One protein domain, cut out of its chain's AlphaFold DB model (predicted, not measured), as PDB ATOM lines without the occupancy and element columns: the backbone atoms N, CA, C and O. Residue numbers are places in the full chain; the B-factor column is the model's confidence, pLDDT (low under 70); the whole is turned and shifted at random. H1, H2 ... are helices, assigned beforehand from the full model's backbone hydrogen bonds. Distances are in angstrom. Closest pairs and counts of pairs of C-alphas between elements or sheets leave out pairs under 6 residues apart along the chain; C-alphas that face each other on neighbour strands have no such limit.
ATOM      1  N   GLU A   8      62.223 123.948  70.493       43.06
ATOM      2  CA  GLU A   8      61.448 122.695  70.410       43.06
ATOM      3  C   GLU A   8      61.968 121.697  69.365       43.06
ATOM      4  O   GLU A   8      61.815 120.485  69.548       43.06
ATOM      5  N   VAL A   9      62.606 122.184  68.294       44.62
ATOM      6  CA  VAL A   9      63.149 121.346  67.205       44.62
ATOM      7  C   VAL A   9      64.399 120.580  67.665       44.62
ATOM      8  O   VAL A   9      64.581 119.419  67.293       44.62
ATOM      9  N   GLY A  10      65.192 121.167  68.571       58.50
ATOM     10  CA  GLY A  10      66.293 120.474  69.244       58.50
ATOM     11  C   GLY A  10      65.794 119.398  70.208       58.50
ATOM     12  O   GLY A  10      66.218 118.250  70.129       58.50
ATOM     13  N   SER A  11      64.816 119.732  71.053       61.34
ATOM     14  CA  SER A  11      64.359 118.864  72.147       61.34
ATOM     15  C   SER A  11      63.646 117.591  71.676       61.34
ATOM     16  O   SER A  11      63.869 116.520  72.239       61.34
ATOM     17  N   ARG A  12      62.788 117.671  70.649       65.75
ATOM     18  CA  ARG A  12      62.086 116.489  70.109       65.75
ATOM     19  C   ARG A  12      63.026 115.542  69.371       65.75
ATOM     20  O   ARG A  12      62.934 114.332  69.561       65.75
ATOM     21  N   THR A  13      63.935 116.087  68.567       68.56
ATOM     22  CA  THR A  13      64.922 115.296  67.822       68.56
ATOM     23  C   THR A  13      65.898 114.612  68.773       68.56
ATOM     24  O   THR A  13      66.136 113.417  68.623       68.56
ATOM     25  N   LEU A  14      66.379 115.326  69.800       67.00
ATOM     26  CA  LEU A  14      67.190 114.739  70.870       67.00
ATOM     27  C   LEU A  14      66.426 113.643  71.600       67.00
ATOM     28  O   LEU A  14      66.912 112.529  71.665       67.00
ATOM     29  N   ARG A  15      65.198 113.900  72.068       66.94
ATOM     30  CA  ARG A  15      64.385 112.867  72.732       66.94
ATOM     31  C   ARG A  15      64.139 111.639  71.859       66.94
ATOM     32  O   ARG A  15      63.993 110.556  72.404       66.94
ATOM     33  N   ARG A  16      64.044 111.794  70.533       70.38
ATOM     34  CA  ARG A  16      63.911 110.665  69.603       70.38
ATOM     35  C   ARG A  16      65.213 109.875  69.497       70.38
ATOM     36  O   ARG A  16      65.153 108.662  69.609       70.38
ATOM     37  N   ARG A  17      66.350 110.555  69.318       67.38
ATOM     38  CA  ARG A  17      67.686 109.931  69.260       67.38
ATOM     39  C   ARG A  17      68.057 109.244  70.572       67.38
ATOM     40  O   ARG A  17      68.569 108.147  70.556       67.38
ATOM     41  N   LEU A  18      67.689 109.841  71.697       69.06
ATOM     42  CA  LEU A  18      67.865 109.278  73.033       69.06
ATOM     43  C   LEU A  18      66.915 108.106  73.350       69.06
ATOM     44  O   LEU A  18      66.984 107.546  74.433       69.06
ATOM     45  N   ARG A  19      65.987 107.729  72.455       70.56
ATOM     46  CA  ARG A  19      65.326 106.414  72.586       70.56
ATOM     47  C   ARG A  19      66.277 105.279  72.219       70.56
ATOM     48  O   ARG A  19      66.053 104.155  72.650       70.56
ATOM     49  N   GLU A  20      67.287 105.569  71.404       69.56
ATOM     50  CA  GLU A  20      68.421 104.679  71.194       69.56
ATOM     51  C   GLU A  20      69.308 104.802  72.438       69.56
ATOM     52  O   GLU A  20      69.554 105.908  72.919       69.56
ATOM     53  N   THR A  21      69.760 103.675  72.989       77.12
ATOM     54  CA  THR A  21      70.632 103.656  74.177       77.12
ATOM     55  C   THR A  21      72.048 104.156  73.872       77.12
ATOM     56  O   THR A  21      72.818 104.396  74.794       77.12
ATOM     57  N   SER A  22      72.397 104.326  72.593       85.44
ATOM     58  CA  SER A  22      73.732 104.704  72.126       85.44
ATOM     59  C   SER A  22      73.716 105.822  71.082       85.44
ATOM     60  O   SER A  22      72.727 106.055  70.381       85.44
ATOM     61  N   CYS A  23      74.840 106.531  70.977       85.62
ATOM     62  CA  CYS A  23      75.070 107.591  70.011       85.62
ATOM     63  C   CYS A  23      75.234 107.020  68.592       85.62
ATOM     64  O   CYS A  23      76.120 106.200  68.370       85.62
ATOM     65  N   PRO A  24      74.503 107.505  67.575       83.31
ATOM     66  CA  PRO A  24      74.635 107.003  66.206       83.31
ATOM     67  C   PRO A  24      75.942 107.431  65.518       83.31
ATOM     68  O   PRO A  24      76.206 107.002  64.400       83.31
ATOM     69  N   THR A  25      76.733 108.320  66.132       86.00
ATOM     70  CA  THR A  25      78.012 108.787  65.572       86.00
ATOM     71  C   THR A  25      79.188 107.939  66.036       86.00
ATOM     72  O   THR A  25      79.987 107.539  65.199       86.00
ATOM     73  N   CYS A  26      79.299 107.669  67.340       85.88
ATOM     74  CA  CYS A  26      80.407 106.888  67.903       85.88
ATOM     75  C   CYS A  26      80.000 105.496  68.402       85.88
ATOM     76  O   CYS A  26      80.861 104.671  68.662       85.88
ATOM     77  N   GLY A  27      78.706 105.210  68.545       87.06
ATOM     78  CA  GLY A  27      78.213 103.944  69.088       87.06
ATOM     79  C   GLY A  27      78.272 103.832  70.615       87.06
ATOM     80  O   GLY A  27      77.689 102.897  71.161       87.06
ATOM     81  N   HIS A  28      78.907 104.778  71.314       87.81
ATOM     82  CA  HIS A  28      78.990 104.780  72.779       87.81
ATOM     83  C   HIS A  28      77.652 105.139  73.444       87.81
ATOM     84  O   HIS A  28      76.809 105.785  72.806       87.81
ATOM     85  N   PRO A  29      77.430 104.738  74.709       86.38
ATOM     86  CA  PRO A  29      76.249 105.130  75.470       86.38
ATOM     87  C   PRO A  29      76.105 106.647  75.523       86.38
ATOM     88  O   PRO A  29      77.093 107.382  75.582       86.38
ATOM     89  N   TRP A  30      74.866 107.138  75.508       83.81
ATOM     90  CA  TRP A  30      74.656 108.580  75.577       83.81
ATOM     91  C   TRP A  30      75.175 109.167  76.895       83.81
ATOM     92  O   TRP A  30      75.554 110.329  76.904       83.81
ATOM     93  N   GLU A  31      75.213 108.394  77.980       82.88
ATOM     94  CA  GLU A  31      75.674 108.799  79.315       82.88
ATOM     95  C   GLU A  31      77.121 109.302  79.333       82.88
ATOM     96  O   GLU A  31      77.442 110.170  80.140       82.88
ATOM     97  N   GLU A  32      77.947 108.829  78.396       85.19
ATOM     98  CA  GLU A  32      79.337 109.261  78.217       85.19
ATOM     99  C   GLU A  32      79.437 110.668  77.599       85.19
ATOM    100  O   GLU A  32      80.525 111.225  77.459       85.19
ATOM    101  N   HIS A  33      78.314 111.254  77.159       86.88
ATOM    102  CA  HIS A  33      78.291 112.570  76.532       86.88
ATOM    103  C   HIS A  33      78.137 113.708  77.545       86.88
ATOM    104  O   HIS A  33      77.330 113.632  78.477       86.88
ATOM    105  N   PRO A  34      78.792 114.852  77.291       82.06
ATOM    106  CA  PRO A  34      78.710 115.995  78.179       82.06
ATOM    107  C   PRO A  34      77.282 116.534  78.330       82.06
ATOM    108  O   PRO A  34      76.548 116.752  77.360       82.06
ATOM    109  N   GLY A  35      76.935 116.816  79.589       73.38
ATOM    110  CA  GLY A  35      75.629 117.301  80.037       73.38
ATOM    111  C   GLY A  35      75.303 118.761  79.685       73.38
ATOM    112  O   GLY A  35      74.141 119.175  79.768       73.38
ATOM    113  N   ALA A  36      76.330 119.556  79.365       62.91
ATOM    114  CA  ALA A  36      76.259 121.003  79.182       62.91
ATOM    115  C   ALA A  36      77.369 121.500  78.235       62.91
ATOM    116  O   ALA A  36      78.456 120.932  78.231       62.91
ATOM    117  N   PRO A  37      77.146 122.600  77.491       56.62
ATOM    118  CA  PRO A  37      78.135 123.170  76.569       56.62
ATOM    119  C   PRO A  37      79.355 123.795  77.268       56.62
ATOM    120  O   PRO A  37      80.278 124.237  76.596       56.62
ATOM    121  N   THR A  38      79.349 123.875  78.602       51.91
ATOM    122  CA  THR A  38      80.481 124.336  79.414       51.91
ATOM    123  C   THR A  38      81.521 123.248  79.666       51.91
ATOM    124  O   THR A  38      82.563 123.556  80.237       51.91
ATOM    125  N   SER A  39      81.270 121.992  79.273       59.34
ATOM    126  CA  SER A  39      82.362 121.028  79.169       59.34
ATOM    127  C   SER A  39      83.329 121.544  78.106       59.34
ATOM    128  O   SER A  39      82.932 121.887  76.994       59.34
ATOM    129  N   THR A  40      84.611 121.620  78.442       57.19
ATOM    130  CA  THR A  40      85.665 122.158  77.565       57.19
ATOM    131  C   THR A  40      85.770 121.405  76.228       57.19
ATOM    132  O   THR A  40      86.380 121.893  75.279       57.19
ATOM    133  N   THR A  41      85.120 120.243  76.130       62.50
ATOM    134  CA  THR A  41      85.071 119.380  74.956       62.50
ATOM    135  C   THR A  41      83.624 118.940  74.704       62.50
ATOM    136  O   THR A  41      82.928 118.516  75.623       62.50
ATOM    137  N   ALA A  42      83.163 119.022  73.451       78.44
ATOM    138  CA  ALA A  42      81.859 118.502  73.011       78.44
ATOM    139  C   ALA A  42      81.898 117.002  72.636       78.44
ATOM    140  O   ALA A  42      80.977 116.512  71.990       78.44
ATOM    141  N   VAL A  43      82.975 116.298  72.988       86.69
ATOM    142  CA  VAL A  43      83.235 114.883  72.674       86.69
ATOM    143  C   VAL A  43      82.882 114.040  73.902       86.69
ATOM    144  O   VAL A  43      83.042 114.537  75.015       86.69
ATOM    145  N   CYS A  44      82.379 112.815  73.714       89.19
ATOM    146  CA  CYS A  44      82.132 111.898  74.832       89.19
ATOM    147  C   CYS A  44      83.438 111.376  75.444       89.19
ATOM    148  O   CYS A  44      84.470 111.327  74.767       89.19
ATOM    149  N   ASP A  45      83.378 110.970  76.708       87.69
ATOM    150  CA  ASP A  45      84.555 110.554  77.472       87.69
ATOM    151  C   ASP A  45      85.208 109.292  76.882       87.69
ATOM    152  O   ASP A  45      86.429 109.249  76.745       87.69
ATOM    153  N   GLU A  46      84.420 108.329  76.393       88.88
ATOM    154  CA  GLU A  46      84.951 107.126  75.733       88.88
ATOM    155  C   GLU A  46      85.683 107.447  74.415       88.88
ATOM    156  O   GLU A  46      86.769 106.943  74.158       88.88
ATOM    157  N   CYS A  47      85.169 108.374  73.600       89.62
ATOM    158  CA  CYS A  47      85.878 108.833  72.396       89.62
ATOM    159  C   CYS A  47      87.203 109.541  72.736       89.62
ATOM    160  O   CYS A  47      88.165 109.470  71.968       89.62
ATOM    161  N   VAL A  48      87.248 110.280  73.849       88.50
ATOM    162  CA  VAL A  48      88.485 110.897  74.347       88.50
ATOM    163  C   VAL A  48      89.458 109.809  74.797       88.50
ATOM    164  O   VAL A  48      90.618 109.840  74.393       88.50
ATOM    165  N   PHE A  49      88.973 108.823  75.549       88.50
ATOM    166  CA  PHE A  49      89.758 107.691  76.023       88.50
ATOM    167  C   PHE A  49      90.357 106.881  74.868       88.50
ATOM    168  O   PHE A  49      91.572 106.682  74.837       88.50
ATOM    169  N   GLU A  50      89.544 106.481  73.889       91.50
ATOM    170  CA  GLU A  50      89.982 105.719  72.717       91.50
ATOM    171  C   GLU A  50      91.036 106.471  71.899       91.50
ATOM    172  O   GLU A  50      91.990 105.867  71.408       91.50
ATOM    173  N   ARG A  51      90.895 107.795  71.758       87.88
ATOM    174  CA  ARG A  51      91.902 108.634  71.096       87.88
ATOM    175  C   ARG A  51      93.205 108.662  71.892       87.88
ATOM    176  O   ARG A  51      94.269 108.485  71.306       87.88
ATOM    177  N   ASP A  52      93.122 108.910  73.194       89.00
ATOM    178  CA  ASP A  52      94.292 109.109  74.053       89.00
ATOM    179  C   ASP A  52      95.067 107.797  74.294       89.00
ATOM    180  O   ASP A  52      96.253 107.837  74.614       89.00
ATOM    181  N   HIS A  53      94.424 106.643  74.077       89.94
ATOM    182  CA  HIS A  53      95.023 105.308  74.188       89.94
ATOM    183  C   HIS A  53      95.227 104.605  72.837       89.94
ATOM    184  O   HIS A  53      95.497 103.406  72.821       89.94
ATOM    185  N   GLU A  54      95.078 105.318  71.715       88.50
ATOM    186  CA  GLU A  54      95.267 104.777  70.356       88.50
ATOM    187  C   GLU A  54      94.371 103.557  70.034       88.50
ATOM    188  O   GLU A  54      94.702 102.718  69.198       88.50
ATOM    189  N   GLN A  55      93.209 103.464  70.685       88.94
ATOM    190  CA  GLN A  55      92.203 102.414  70.469       88.94
ATOM    191  C   GLN A  55      91.171 102.807  69.404       88.94
ATOM    192  O   GLN A  55      90.415 101.963  68.922       88.94
ATOM    193  N   ALA A  56      91.144 104.082  69.008       81.56
ATOM    194  CA  ALA A  56      90.290 104.556  67.932       81.56
ATOM    195  C   ALA A  56      90.714 103.947  66.584       81.56
ATOM    196  O   ALA A  56      91.887 103.968  66.206       81.56
ATOM    197  N   ALA A  57      89.741 103.452  65.813       78.12
ATOM    198  CA  ALA A  57      90.004 102.964  64.463       78.12
ATOM    199  C   ALA A  57      90.645 104.067  63.585       78.12
ATOM    200  O   ALA A  57      90.312 105.249  63.739       78.12
ATOM    201  N   PRO A  58      91.516 103.717  62.618       75.00
ATOM    202  CA  PRO A  58      92.101 104.698  61.708       75.00
ATOM    203  C   PRO A  58      91.012 105.497  60.977       75.00
ATOM    204  O   PRO A  58      90.203 104.935  60.241       75.00
ATOM    205  N   GLY A  59      90.981 106.817  61.187       74.81
ATOM    206  CA  GLY A  59      89.971 107.704  60.597       74.81
ATOM    207  C   GLY A  59      88.623 107.752  61.333       74.81
ATOM    208  O   GLY A  59      87.660 108.290  60.784       74.81
ATOM    209  N   ALA A  60      88.533 107.221  62.557       75.88
ATOM    210  CA  ALA A  60      87.327 107.313  63.375       75.88
ATOM    211  C   ALA A  60      86.897 108.775  63.589       75.88
ATOM    212  O   ALA A  60      87.695 109.655  63.922       75.88
ATOM    213  N   THR A  61      85.605 109.043  63.392       78.81
ATOM    214  CA  THR A  61      85.029 110.371  63.613       78.81
ATOM    215  C   THR A  61      84.573 110.489  65.062       78.81
ATOM    216  O   THR A  61      83.622 109.824  65.465       78.81
ATOM    217  N   LEU A  62      85.213 111.372  65.830       84.50
ATOM    218  CA  LEU A  62      84.792 111.666  67.201       84.50
ATOM    219  C   LEU A  62      83.401 112.306  67.204       84.50
ATOM    220  O   LEU A  62      83.112 113.219  66.418       84.50
ATOM    221  N   CYS A  63      82.541 111.857  68.115       88.06
ATOM    222  CA  CYS A  63      81.237 112.473  68.293       88.06
ATOM    223  C   CYS A  63      81.393 113.913  68.818       88.06
ATOM    224  O   CYS A  63      82.362 114.256  69.490       88.06
ATOM    225  N   ARG A  64      80.437 114.787  68.484       85.56
ATOM    226  CA  ARG A  64      80.389 116.179  68.980       85.56
ATOM    227  C   ARG A  64      79.054 116.528  69.637       85.56
ATOM    228  O   ARG A  64      78.591 117.667  69.581       85.56
ATOM    229  N   ALA A  65      78.362 115.514  70.148       81.88
ATOM    230  CA  ALA A  65      77.015 115.677  70.664       81.88
ATOM    231  C   ALA A  65      77.045 116.058  72.148       81.88
ATOM    232  O   ALA A  65      77.658 115.370  72.956       81.88
ATOM    233  N   VAL A  66      76.319 117.124  72.485       79.06
ATOM    234  CA  VAL A  66      76.035 117.544  73.862       79.06
ATOM    235  C   VAL A  66      74.593 117.165  74.171       79.06
ATOM    236  O   VAL A  66      73.679 117.515  73.414       79.06
ATOM    237  N   VAL A  67      74.377 116.457  75.274       76.12
ATOM    238  CA  VAL A  67      73.047 115.996  75.679       76.12
ATOM    239  C   VAL A  67      72.683 116.658  77.001       76.12
ATOM    240  O   VAL A  67      73.381 116.453  77.982       76.12
ATOM    241  N   PRO A  68      71.579 117.421  77.090       75.81
ATOM    242  CA  PRO A  68      71.165 118.018  78.353       75.81
ATOM    243  C   PRO A  68      71.031 116.975  79.470       75.81
ATOM    244  O   PRO A  68      70.232 116.044  79.350       75.81
ATOM    245  N   ALA A  69      71.725 117.187  80.593       71.31
ATOM    246  CA  ALA A  69      71.745 116.249  81.725       71.31
ATOM    247  C   ALA A  69      70.344 115.856  82.248       71.31
ATOM    248  O   ALA A  69      70.110 114.751  82.739       71.31
ATOM    249  N   ALA A  70      69.370 116.761  82.115       67.94
ATOM    250  CA  ALA A  70      67.976 116.520  82.484       67.94
ATOM    251  C   ALA A  70      67.295 115.400  81.666       67.94
ATOM    252  O   ALA A  70      66.264 114.881  82.099       67.94
ATOM    253  N   LEU A  71      67.834 115.033  80.499       70.94
ATOM    254  CA  LEU A  71      67.306 113.954  79.667       70.94
ATOM    255  C   LEU A  71      67.784 112.571  80.136       70.94
ATOM    256  O   LEU A  71      66.971 111.652  80.120       70.94
ATOM    257  N   PHE A  72      69.005 112.438  80.673       66.62
ATOM    258  CA  PHE A  72      69.482 111.182  81.286       66.62
ATOM    259  C   PHE A  72      68.640 110.756  82.482       66.62
ATOM    260  O   PHE A  72      68.259 109.595  82.604       66.62
ATOM    261  N   ARG A  73      68.231 111.718  83.318       61.69
ATOM    262  CA  ARG A  73      67.358 111.462  84.477       61.69
ATOM    263  C   ARG A  73      66.010 110.826  84.124       61.69
ATOM    264  O   ARG A  73      65.368 110.271  85.003       61.69
ATOM    265  N   ARG A  74      65.561 110.938  82.868       57.84
ATOM    266  CA  ARG A  74      64.310 110.336  82.379       57.84
ATOM    267  C   ARG A  74      64.517 109.001  81.659       57.84
ATOM    268  O   ARG A  74      63.529 108.322  81.408       57.84
ATOM    269  N   MET A  75      65.755 108.677  81.285       56.97
ATOM    270  CA  MET A  75      66.129 107.408  80.648       56.97
ATOM    271  C   MET A  75      66.573 106.358  81.658       56.97
ATOM    272  O   MET A  75      66.426 105.170  81.389       56.97
ATOM    273  N   GLN A  76      67.068 106.793  82.822       55.34
ATOM    274  CA  GLN A  76      67.267 105.917  83.968       55.34
ATOM    275  C   GLN A  76      65.958 105.149  84.201       55.34
ATOM    276  O   GLN A  76      64.918 105.797  84.387       55.34
ATOM    277  N   PRO A  77      65.967 103.804  84.132       52.53
ATOM    278  CA  PRO A  77      64.777 103.036  84.444       52.53
ATOM    279  C   PRO A  77      64.318 103.478  85.829       52.53
ATOM    280  O   PRO A  77      65.133 103.536  86.755       52.53
ATOM    281  N   GLU A  78      63.036 103.840  85.966       55.22
ATOM    282  CA  GLU A  78      62.479 104.059  87.299       55.22
ATOM    283  C   GLU A  78      62.890 102.851  88.143       55.22
ATOM    284  O   GLU A  78      62.709 101.720  87.671       55.22
TER     285      GLU A  78
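What this domain is: This is residues 8 to 78 of the 105 residues of an uncharacterized protein of Curtobacterium citreum (UniProt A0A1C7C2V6). There is little regular structure here: mostly loop, with short helices H1 and H3 near each other at one end of the longest axis and H2 at the other. Residues 18 to 44 and 53 to 68, with no named element, run between these ends. The printed part has 71 residues with three named helices, in the order H1, H2, H3, and no named strand; the class is all helix, with only 25 residues in named elements. It is compact, with a radius of gyration of the C-alphas of 12.6 A and spans of 36 by 24 by 24 A.

How they stand to each other: H1, residues 8 to 17, and H3, residues 69 to 75, are close but not clearly touching; their closest C-alphas, of Arg 15 and Leu 71, are 7.6 A apart. They run the same way at a steep tilt of 46 degrees. H2, residues 45 to 52, is apart from H1 and from H3. Every O i to N i+4 pair is within hydrogen-bond range in H2, against 5 of 6 in H1 and 1 of 3 in H3, where 3 of 4 O i to N i+3 pairs are.

Where its parts are: H1 spans 14.3 A from C-alpha 8 at (61.448, 122.695, 70.410). H2 spans 10.4 A, and H3 10.5 A to C-alpha 75 at (66.129, 107.408, 80.648).

The domain as a whole: The farthest C-alphas, of Pro 58 and Glu 78, are 39.2 A apart. The printed part has no cut, and both links are long. Mean pLDDT of the printed part is 74.9; 25 residues are under 70, among them 8 to 15, 36 to 41 and 72 to 78.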